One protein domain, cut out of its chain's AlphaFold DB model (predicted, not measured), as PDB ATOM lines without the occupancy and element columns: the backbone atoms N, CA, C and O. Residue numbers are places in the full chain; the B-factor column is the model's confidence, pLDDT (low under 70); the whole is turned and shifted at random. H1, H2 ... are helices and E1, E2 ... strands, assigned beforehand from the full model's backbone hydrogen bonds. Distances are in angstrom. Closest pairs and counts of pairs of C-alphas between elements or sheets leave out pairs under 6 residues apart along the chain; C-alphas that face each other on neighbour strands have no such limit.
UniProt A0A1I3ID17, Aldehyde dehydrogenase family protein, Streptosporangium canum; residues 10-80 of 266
ATOM      1  N   PHE A  10      -5.168  25.074  33.166       90.94
ATOM      2  CA  PHE A  10      -4.787  26.184  34.035       90.94
ATOM      3  C   PHE A  10      -3.267  26.354  34.040       90.94
ATOM      4  O   PHE A  10      -2.534  25.373  33.897       90.94
ATOM      5  N   ASP A  11      -2.817  27.593  34.210       93.44
ATOM      6  CA  ASP A  11      -1.404  27.924  34.362       93.44
ATOM      7  C   ASP A  11      -1.040  27.921  35.853       93.44
ATOM      8  O   ASP A  11      -1.726  28.531  36.674       93.44
ATOM      9  N   SER A  12       0.022  27.199  36.197       86.12
ATOM     10  CA  SER A  12       0.735  27.298  37.465       86.12
ATOM     11  C   SER A  12       1.703  28.468  37.358       86.12
ATOM     12  O   SER A  12       2.508  28.522  36.422       86.12
ATOM     13  N   LEU A  13       1.592  29.422  38.275       80.81
ATOM     14  CA  LEU A  13       2.346  30.669  38.239       80.81
ATOM     15  C   LEU A  13       3.366  30.696  39.372       80.81
ATOM     16  O   LEU A  13       3.064  30.268  40.484       80.81
ATOM     17  N   ASP A  14       4.535  31.259  39.091       67.19
ATOM     18  CA  ASP A  14       5.493  31.683  40.101       67.19
ATOM     19  C   ASP A  14       4.821  32.802  40.912       67.19
ATOM     20  O   ASP A  14       4.472  33.846  40.349       67.19
ATOM     21  N   PRO A  15       4.598  32.608  42.220       51.78
ATOM     22  CA  PRO A  15       3.868  33.572  43.030       51.78
ATOM     23  C   PRO A  15       4.643  34.876  43.268       51.78
ATOM     24  O   PRO A  15       4.017  35.887  43.580       51.78
ATOM     25  N   ALA A  16       5.973  34.881  43.125       49.78
ATOM     26  CA  ALA A  16       6.810  36.064  43.310       49.78
ATOM     27  C   ALA A  16       6.876  36.932  42.047       49.78
ATOM     28  O   ALA A  16       6.948  38.158  42.140       49.78
ATOM     29  N   THR A  17       6.855  36.312  40.865       69.88
ATOM     30  CA  THR A  17       7.046  37.023  39.587       69.88
ATOM     31  C   THR A  17       5.794  37.080  38.713       69.88
ATOM     32  O   THR A  17       5.728  37.882  37.780       69.88
ATOM     33  N   GLY A  18       4.796  36.238  38.988       73.94
ATOM     34  CA  GLY A  18       3.622  36.035  38.138       73.94
ATOM     35  C   GLY A  18       3.920  35.285  36.835       73.94
ATOM     36  O   GLY A  18       3.025  35.146  35.999       73.94
ATOM     37  N   ALA A  19       5.155  34.815  36.629       80.94
ATOM     38  CA  ALA A  19       5.543  34.078  35.433       80.94
ATOM     39  C   ALA A  19       4.892  32.686  35.398       80.94
ATOM     40  O   ALA A  19       4.676  32.065  36.433       80.94
ATOM     41  N   VAL A  20       4.601  32.157  34.208       89.69
ATOM     42  CA  VAL A  20       4.070  30.792  34.064       89.69
ATOM     43  C   VAL A  20       5.193  29.774  34.284       89.69
ATOM     44  O   VAL A  20       6.145  29.729  33.507       89.69
ATOM     45  N   VAL A  21       5.053  28.934  35.310       83.25
ATOM     46  CA  VAL A  21       5.973  27.826  35.643       83.25
ATOM     47  C   VAL A  21       5.550  26.535  34.935       83.25
ATOM     48  O   VAL A  21       6.388  25.715  34.557       83.25
ATOM     49  N   GLY A  22       4.250  26.364  34.683       88.69
ATOM     50  CA  GLY A  22       3.720  25.235  33.921       88.69
ATOM     51  C   GLY A  22       2.251  25.401  33.553       88.69
ATOM     52  O   GLY A  22       1.536  26.175  34.173       88.69
ATOM     53  N   THR A  23       1.778  24.649  32.561       93.00
ATOM     54  CA  THR A  23       0.359  24.609  32.170       93.00
ATOM     55  C   THR A  23      -0.150  23.181  32.279       93.00
ATOM     56  O   THR A  23       0.434  22.253  31.712       93.00
ATOM     57  N   HIS A  24      -1.263  22.991  32.985       91.31
ATOM     58  CA  HIS A  24      -1.784  21.671  33.323       91.31
ATOM     59  C   HIS A  24      -3.239  21.496  32.880       91.31
ATOM     60  O   HIS A  24      -4.020  22.448  32.910       91.31
ATOM     61  N   PRO A  25      -3.644  20.277  32.483       92.75
ATOM     62  CA  PRO A  25      -5.029  19.999  32.139       92.75
ATOM     63  C   PRO A  25      -5.922  19.977  33.383       92.75
ATOM     64  O   PRO A  25      -5.585  19.370  34.401       92.75
ATOM     65  N   ILE A  26      -7.112  20.557  33.262       91.56
ATOM     66  CA  ILE A  26      -8.206  20.383  34.217       91.56
ATOM     67  C   ILE A  26      -8.915  19.074  33.859       91.56
ATOM     68  O   ILE A  26      -9.430  18.915  32.750       91.56
ATOM     69  N   GLN A  27      -8.908  18.111  34.782       92.44
ATOM     70  CA  GLN A  27      -9.590  16.832  34.582       92.44
ATOM     71  C   GLN A  27     -11.099  17.009  34.764       92.44
ATOM     72  O   GLN A  27     -11.548  17.555  35.771       92.44
ATOM     73  N   ASP A  28     -11.880  16.531  33.798       91.25
ATOM     74  CA  ASP A  28     -13.336  16.523  33.893       91.25
ATOM     75  C   ASP A  28     -13.853  15.315  34.695       91.25
ATOM     76  O   ASP A  28     -13.113  14.412  35.101       91.25
ATOM     77  N   ALA A  29     -15.167  15.275  34.918       93.38
ATOM     78  CA  ALA A  29     -15.794  14.199  35.676       93.38
ATOM     79  C   ALA A  29     -15.625  12.814  35.019       93.38
ATOM     80  O   ALA A  29     -15.632  11.802  35.722       93.38
ATOM     81  N   ALA A  30     -15.497  12.740  33.690       94.06
ATOM     82  CA  ALA A  30     -15.297  11.476  32.990       94.06
ATOM     83  C   ALA A  30     -13.872  10.950  33.205       94.06
ATOM     84  O   ALA A  30     -13.708   9.778  33.544       94.06
ATOM     85  N   ALA A  31     -12.867  11.820  33.110       92.88
ATOM     86  CA  ALA A  31     -11.476  11.495  33.394       92.88
ATOM     87  C   ALA A  31     -11.284  11.037  34.849       92.88
ATOM     88  O   ALA A  31     -10.614  10.034  35.096       92.88
ATOM     89  N   VAL A  32     -11.940  11.698  35.811       95.44
ATOM     90  CA  VAL A  32     -11.916  11.272  37.221       95.44
ATOM     91  C   VAL A  32     -12.527   9.877  37.390       95.44
ATOM     92  O   VAL A  32     -11.928   9.020  38.038       95.44
ATOM     93  N   ARG A  33     -13.689   9.599  36.778       97.44
ATOM     94  CA  ARG A  33     -14.308   8.259  36.831       97.44
ATOM     95  C   ARG A  33     -13.420   7.180  36.212       97.44
ATOM     96  O   ARG A  33     -13.340   6.076  36.755       97.44
ATOM     97  N   ALA A  34     -12.751   7.494  35.104       96.25
ATOM     98  CA  ALA A  34     -11.815   6.582  34.459       96.25
ATOM     99  C   ALA A  34     -10.642   6.239  35.393       96.25
ATOM    100  O   ALA A  34     -10.383   5.060  35.624       96.25
ATOM    101  N   ALA A  35     -10.024   7.245  36.021       96.50
ATOM    102  CA  ALA A  35      -8.942   7.041  36.986       96.50
ATOM    103  C   ALA A  35      -9.380   6.194  38.197       96.50
ATOM    104  O   ALA A  35      -8.653   5.304  38.633       96.50
ATOM    105  N   VAL A  36     -10.594   6.413  38.719       97.12
ATOM    106  CA  VAL A  36     -11.150   5.596  39.816       97.12
ATOM    107  C   VAL A  36     -11.368   4.142  39.382       97.12
ATOM    108  O   VAL A  36     -11.097   3.218  40.150       97.12
ATOM    109  N   THR A  37     -11.827   3.921  38.150       97.38
ATOM    110  CA  THR A  37     -12.050   2.575  37.596       97.38
ATOM    111  C   THR A  37     -10.732   1.822  37.420       97.38
ATOM    112  O   THR A  37     -10.610   0.656  37.807       97.38
ATOM    113  N   GLU A  38      -9.720   2.505  36.890       97.50
ATOM    114  CA  GLU A  38      -8.365   1.976  36.759       97.50
ATOM    115  C   GLU A  38      -7.777   1.620  38.132       97.50
ATOM    116  O   GLU A  38      -7.304   0.499  38.333       97.50
ATOM    117  N   ALA A  39      -7.901   2.524  39.110       96.12
ATOM    118  CA  ALA A  39      -7.463   2.280  40.479       96.12
ATOM    119  C   ALA A  39      -8.170   1.066  41.105       96.12
ATOM    120  O   ALA A  39      -7.521   0.258  41.767       96.12
ATOM    121  N   GLY A  40      -9.473   0.889  40.861       95.44
ATOM    122  CA  GLY A  40     -10.228  -0.283  41.313       95.44
ATOM    123  C   GLY A  40      -9.693  -1.597  40.735       95.44
ATOM    124  O   GLY A  40      -9.575  -2.590  41.452       95.44
ATOM    125  N   THR A  41      -9.291  -1.588  39.465       95.62
ATOM    126  CA  THR A  41      -8.682  -2.751  38.801       95.62
ATOM    127  C   THR A  41      -7.297  -3.050  39.382       95.62
ATOM    128  O   THR A  41      -7.008  -4.182  39.775       95.62
ATOM    129  N   ALA A  42      -6.456  -2.022  39.521       96.38
ATOM    130  CA  ALA A  42      -5.122  -2.146  40.101       96.38
ATOM    131  C   ALA A  42      -5.158  -2.571  41.581       96.38
ATOM    132  O   ALA A  42      -4.264  -3.287  42.043       96.38
ATOM    133  N   ALA A  43      -6.201  -2.187  42.323       93.62
ATOM    134  CA  ALA A  43      -6.368  -2.540  43.729       93.62
ATOM    135  C   ALA A  43      -6.468  -4.056  43.948       93.62
ATOM    136  O   ALA A  43      -5.953  -4.548  44.952       93.62
ATOM    137  N   VAL A  44      -7.060  -4.811  43.013       95.50
ATOM    138  CA  VAL A  44      -7.139  -6.283  43.094       95.50
ATOM    139  C   VAL A  44      -5.741  -6.898  43.064       95.50
ATOM    140  O   VAL A  44      -5.386  -7.692  43.938       95.50
ATOM    141  N   TRP A  45      -4.922  -6.484  42.096       95.69
ATOM    142  CA  TRP A  45      -3.528  -6.909  42.001       95.69
ATOM    143  C   TRP A  45      -2.730  -6.497  43.245       95.69
ATOM    144  O   TRP A  45      -2.059  -7.330  43.855       95.69
ATOM    145  N   TRP A  46      -2.851  -5.239  43.675       95.69
ATOM    146  CA  TRP A  46      -2.136  -4.704  44.836       95.69
ATOM    147  C   TRP A  46      -2.500  -5.415  46.151       95.69
ATOM    148  O   TRP A  46      -1.632  -5.676  46.995       95.69
ATOM    149  N   ALA A  47      -3.777  -5.760  46.329       92.06
ATOM    150  CA  ALA A  47      -4.264  -6.505  47.485       92.06
ATOM    151  C   ALA A  47      -3.690  -7.928  47.531       92.06
ATOM    152  O   ALA A  47      -3.351  -8.403  48.617       92.06
ATOM    153  N   GLY A  48      -3.519  -8.562  46.365       94.62
ATOM    154  CA  GLY A  48      -2.919  -9.892  46.220       94.62
ATOM    155  C   GLY A  48      -1.424  -9.960  46.554       94.62
ATOM    156  O   GLY A  48      -0.895 -11.047  46.777       94.62
ATOM    157  N   LEU A  49      -0.727  -8.822  46.632       95.69
ATOM    158  CA  LEU A  49       0.683  -8.786  47.016       95.69
ATOM    159  C   LEU A  49       0.877  -9.069  48.516       95.69
ATOM    160  O   LEU A  49       0.131  -8.593  49.371       95.69
ATOM    161  N   GLY A  50       1.952  -9.783  48.855       94.81
ATOM    162  CA  GLY A  50       2.413  -9.915  50.239       94.81
ATOM    163  C   GLY A  50       3.060  -8.631  50.779       94.81
ATOM    164  O   GLY A  50       3.437  -7.727  50.028       94.81
ATOM    165  N   TRP A  51       3.257  -8.555  52.100       93.44
ATOM    166  CA  TRP A  51       3.845  -7.378  52.759       93.44
ATOM    167  C   TRP A  51       5.261  -7.037  52.282       93.44
ATOM    168  O   TRP A  51       5.560  -5.866  52.062       93.44
ATOM    169  N   ALA A  52       6.115  -8.048  52.089       95.75
ATOM    170  CA  ALA A  52       7.487  -7.853  51.613       95.75
ATOM    171  C   ALA A  52       7.520  -7.188  50.230       95.75
ATOM    172  O   ALA A  52       8.310  -6.280  49.979       95.75
ATOM    173  N   GLU A  53       6.601  -7.598  49.363       97.19
ATOM    174  CA  GLU A  53       6.532  -7.133  47.989       97.19
ATOM    175  C   GLU A  53       5.964  -5.711  47.884       97.19
ATOM    176  O   GLU A  53       6.493  -4.878  47.145       97.19
ATOM    177  N   ARG A  54       4.943  -5.392  48.692       95.94
ATOM    178  CA  ARG A  54       4.459  -4.010  48.846       95.94
ATOM    179  C   ARG A  54       5.555  -3.097  49.399       95.94
ATOM    180  O   ARG A  54       5.762  -2.007  48.871       95.94
ATOM    181  N   ARG A  55       6.303  -3.557  50.412       94.12
ATOM    182  CA  ARG A  55       7.440  -2.818  50.984       94.12
ATOM    183  C   ARG A  55       8.502  -2.523  49.929       94.12
ATOM    184  O   ARG A  55       8.956  -1.387  49.861       94.12
ATOM    185  N   ARG A  56       8.888  -3.515  49.117       97.19
ATOM    186  CA  ARG A  56       9.884  -3.337  48.050       97.19
ATOM    187  C   ARG A  56       9.477  -2.217  47.094       97.19
ATOM    188  O   ARG A  56      10.216  -1.253  46.959       97.19
ATOM    189  N   ARG A  57       8.257  -2.275  46.552       96.06
ATOM    190  CA  ARG A  57       7.749  -1.251  45.622       96.06
ATOM    191  C   ARG A  57       7.708   0.155  46.223       96.06
ATOM    192  O   ARG A  57       8.069   1.116  45.554       96.06
ATOM    193  N   LEU A  58       7.295   0.286  47.486       93.56
ATOM    194  CA  LEU A  58       7.294   1.583  48.174       93.56
ATOM    195  C   LEU A  58       8.715   2.127  48.386       93.56
ATOM    196  O   LEU A  58       8.928   3.335  48.295       93.56
ATOM    197  N   LEU A  59       9.694   1.254  48.643       93.56
ATOM    198  CA  LEU A  59      11.102   1.647  48.739       93.56
ATOM    199  C   LEU A  59      11.685   2.042  47.379       93.56
ATOM    200  O   LEU A  59      12.437   3.012  47.320       93.56
ATOM    201  N   ASP A  60      11.302   1.357  46.303       96.12
ATOM    202  CA  ASP A  60      11.701   1.725  44.941       96.12
ATOM    203  C   ASP A  60      11.151   3.111  44.576       96.12
ATOM    204  O   ASP A  60      11.887   3.976  44.100       96.12
ATOM    205  N   TYR A  61       9.880   3.372  44.896       93.00
ATOM    206  CA  TYR A  61       9.270   4.688  44.710       93.00
ATOM    207  C   TYR A  61       9.961   5.773  45.550       93.00
ATOM    208  O   TYR A  61      10.310   6.834  45.029       93.00
ATOM    209  N   LYS A  62      10.256   5.487  46.827       88.94
ATOM    210  CA  LYS A  62      11.055   6.378  47.682       88.94
ATOM    211  C   LYS A  62      12.411   6.683  47.043       88.94
ATOM    212  O   LYS A  62      12.825   7.837  47.040       88.94
ATOM    213  N   ALA A  63      13.093   5.681  46.490       87.00
ATOM    214  CA  ALA A  63      14.385   5.875  45.842       87.00
ATOM    215  C   ALA A  63      14.282   6.807  44.625       87.00
ATOM    216  O   ALA A  63      15.148   7.663  44.446       87.00
ATOM    217  N   VAL A  64      13.216   6.697  43.823       92.00
ATOM    218  CA  VAL A  64      12.957   7.619  42.704       92.00
ATOM    219  C   VAL A  64      12.782   9.054  43.202       92.00
ATOM    220  O   VAL A  64      13.421   9.956  42.655       92.00
ATOM    221  N   ILE A  65      11.987   9.270  44.257       76.81
ATOM    222  CA  ILE A  65      11.804  10.598  44.862       76.81
ATOM    223  C   ILE A  65      13.140  11.145  45.366       76.81
ATOM    224  O   ILE A  65      13.522  12.251  44.996       76.81
ATOM    225  N   THR A  66      13.884  10.370  46.162       73.50
ATOM    226  CA  THR A  66      15.162  10.814  46.737       73.50
ATOM    227  C   THR A  66      16.178  11.186  45.657       73.50
ATOM    228  O   THR A  66      16.831  12.218  45.773       73.50
ATOM    229  N   ARG A  67      16.282  10.406  44.573       87.00
ATOM    230  CA  ARG A  67      17.179  10.725  43.445       87.00
ATOM    231  C   ARG A  67      16.806  12.023  42.728       87.00
ATOM    232  O   ARG A  67      17.671  12.650  42.132       87.00
ATOM    233  N   ASN A  68      15.537  12.419  42.780       80.44
ATOM    234  CA  ASN A  68      15.018  13.623  42.133       80.44
ATOM    235  C   ASN A  68      14.781  14.776  43.119       80.44
ATOM    236  O   ASN A  68      14.171  15.773  42.738       80.44
ATOM    237  N   LEU A  69      15.244  14.659  44.368       63.81
ATOM    238  CA  LEU A  69      14.843  15.556  45.449       63.81
ATOM    239  C   LEU A  69      15.154  17.024  45.150       63.81
ATOM    240  O   LEU A  69      14.295  17.863  45.371       63.81
ATOM    241  N   ALA A  70      16.326  17.329  44.586       57.19
ATOM    242  CA  ALA A  70      16.698  18.699  44.230       57.19
ATOM    243  C   ALA A  70      15.770  19.298  43.160       57.19
ATOM    244  O   ALA A  70      15.335  20.435  43.287       57.19
ATOM    245  N   ARG A  71      15.401  18.511  42.143       75.38
ATOM    246  CA  ARG A  71      14.470  18.939  41.089       75.38
ATOM    247  C   ARG A  71      13.056  19.144  41.632       75.38
ATOM    248  O   ARG A  71      12.379  20.082  41.236       75.38
ATOM    249  N   ILE A  72      12.614  18.261  42.527       68.75
ATOM    250  CA  ILE A  72      11.308  18.369  43.190       68.75
ATOM    251  C   ILE A  72      11.289  19.591  44.111       68.75
ATOM    252  O   ILE A  72      10.327  20.343  44.096       68.75
ATOM    253  N   ALA A  73      12.353  19.809  44.885       56.47
ATOM    254  CA  ALA A  73      12.480  20.959  45.770       56.47
ATOM    255  C   ALA A  73      12.530  22.279  44.990       56.47
ATOM    256  O   ALA A  73      11.895  23.228  45.426       56.47
ATOM    257  N   ALA A  74      13.215  22.321  43.841       57.03
ATOM    258  CA  ALA A  74      13.215  23.475  42.944       57.03
ATOM    259  C   ALA A  74      11.812  23.756  42.399       57.03
ATOM    260  O   ALA A  74      11.317  24.850  42.592       57.03
ATOM    261  N   ALA A  75      11.110  22.749  41.865       68.25
ATOM    262  CA  ALA A  75       9.730  22.930  41.407       68.25
ATOM    263  C   ALA A  75       8.802  23.420  42.534       68.25
ATOM    264  O   ALA A  75       8.037  24.355  42.350       68.25
ATOM    265  N   VAL A  76       8.916  22.840  43.735       60.56
ATOM    266  CA  VAL A  76       8.157  23.305  44.904       60.56
ATOM    267  C   VAL A  76       8.567  24.724  45.299       60.56
ATOM    268  O   VAL A  76       7.714  25.490  45.721       60.56
ATOM    269  N   HIS A  77       9.840  25.099  45.205       53.41
ATOM    270  CA  HIS A  77      10.298  26.458  45.482       53.41
ATOM    271  C   HIS A  77       9.758  27.451  44.448       53.41
ATOM    272  O   HIS A  77       9.186  28.456  44.847       53.41
ATOM    273  N   ASP A  78       9.853  27.139  43.161       57.72
ATOM    274  CA  ASP A  78       9.366  27.981  42.066       57.72
ATOM    275  C   ASP A  78       7.839  28.159  42.143       57.72
ATOM    276  O   ASP A  78       7.312  29.222  41.837       57.72
ATOM    277  N   GLU A  79       7.121  27.145  42.631       58.38
ATOM    278  CA  GLU A  79       5.677  27.214  42.872       58.38
ATOM    279  C   GLU A  79       5.304  27.844  44.236       58.38
ATOM    280  O   GLU A  79       4.139  28.199  44.426       58.38
ATOM    281  N   THR A  80       6.220  27.951  45.225       46.84
ATOM    282  CA  THR A  80       5.835  28.261  46.633       46.84
ATOM    283  C   THR A  80       6.762  29.148  47.502       46.84
ATOM    284  O   THR A  80       6.308  29.578  48.561       46.84
TER     285      THR A  80
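AT A GLANCE: This is residues 10 to 80 of the 266 residues of the protein "Aldehyde dehydrogenase family protein" of Streptosporangium canum (UniProt A0A1I3ID17). The model is a flat, open frame with an empty middle: a small hairpin of strands E1 and E2 lies at one end, and the long helices H1 and H2 make a V whose corner is at the other end. From the far end of H2 the short helix H3 turns back toward the hairpin, its residues 75 to 80 coming near it, and the frame is nearly closed. The printed part has 71 residues, with two named strands and three named helices in the order E1, E2, H1, H2, H3; the sheet, in the order E1 - E2, is antiparallel and the class is mostly helix. The whole is extended, with a radius of gyration of the C-alphas of 17.3 A, and spans 48 by 34 by 12 A.

IN THESE COORDINATES: E1 is residues 10 to 13, beginning at C-alpha 10 at (-4.787, 26.184, 34.035). E2 is residues 20 to 25, 14.2 A from first to last C-alpha. H1, residues 29 to 48, is the longest helix at 29.3 A, and its last C-alpha, of Gly 48, is at (-2.919, -9.892, 46.220). H2, residues 51 to 67, is 24.3 A long. H3, residues 69 to 80, is 15.6 A long and ends with C-alpha 80 at (5.835, 28.261, 46.633).

HOW THE PARTS SIT: E1 and E2 form a hairpin, antiparallel at 156 degrees between their directions. N 12 and O 22 are 2.7 A apart and N 24 and O 10 are 2.8 A apart, both within hydrogen-bond range. H1 has a kink of 25 degrees near residue 42. H1 and H2 are close but not clearly touching, the closest C-alphas being those of Trp 46 and Arg 54 at 7.7 A. They run opposite ways at a steep tilt of 52 degrees. H2 and H3 are close but not clearly touching, with the C-alphas of Ile 65 and Ile 72 closest at 8.0 A. They run the same way at a steep tilt of 68 degrees, only just short of about perpendicular. The closest C-alphas of E1 and H3 are those of Leu 13 and Glu 79, 6.7 A apart; those of E2 and H3 are Val 21 and Glu 79, 7.3 A apart. H1 and H3 are apart, and H2 is apart from both strands. In H2 and H3 every O i to N i+4 pair is within hydrogen-bond range; in H1, 14 of 16 are.

THE WHOLE: The two C-alphas farthest apart are those of Thr 17 and Gly 48, at 48.4 A. Residues 27 to 45, 47 to 53 and 55 to 74 stand free. The printed part has no cut and no long link. Its mean pLDDT is 84.7, with residues 14 to 17, 69 to 70 and 72 to 80 under 70.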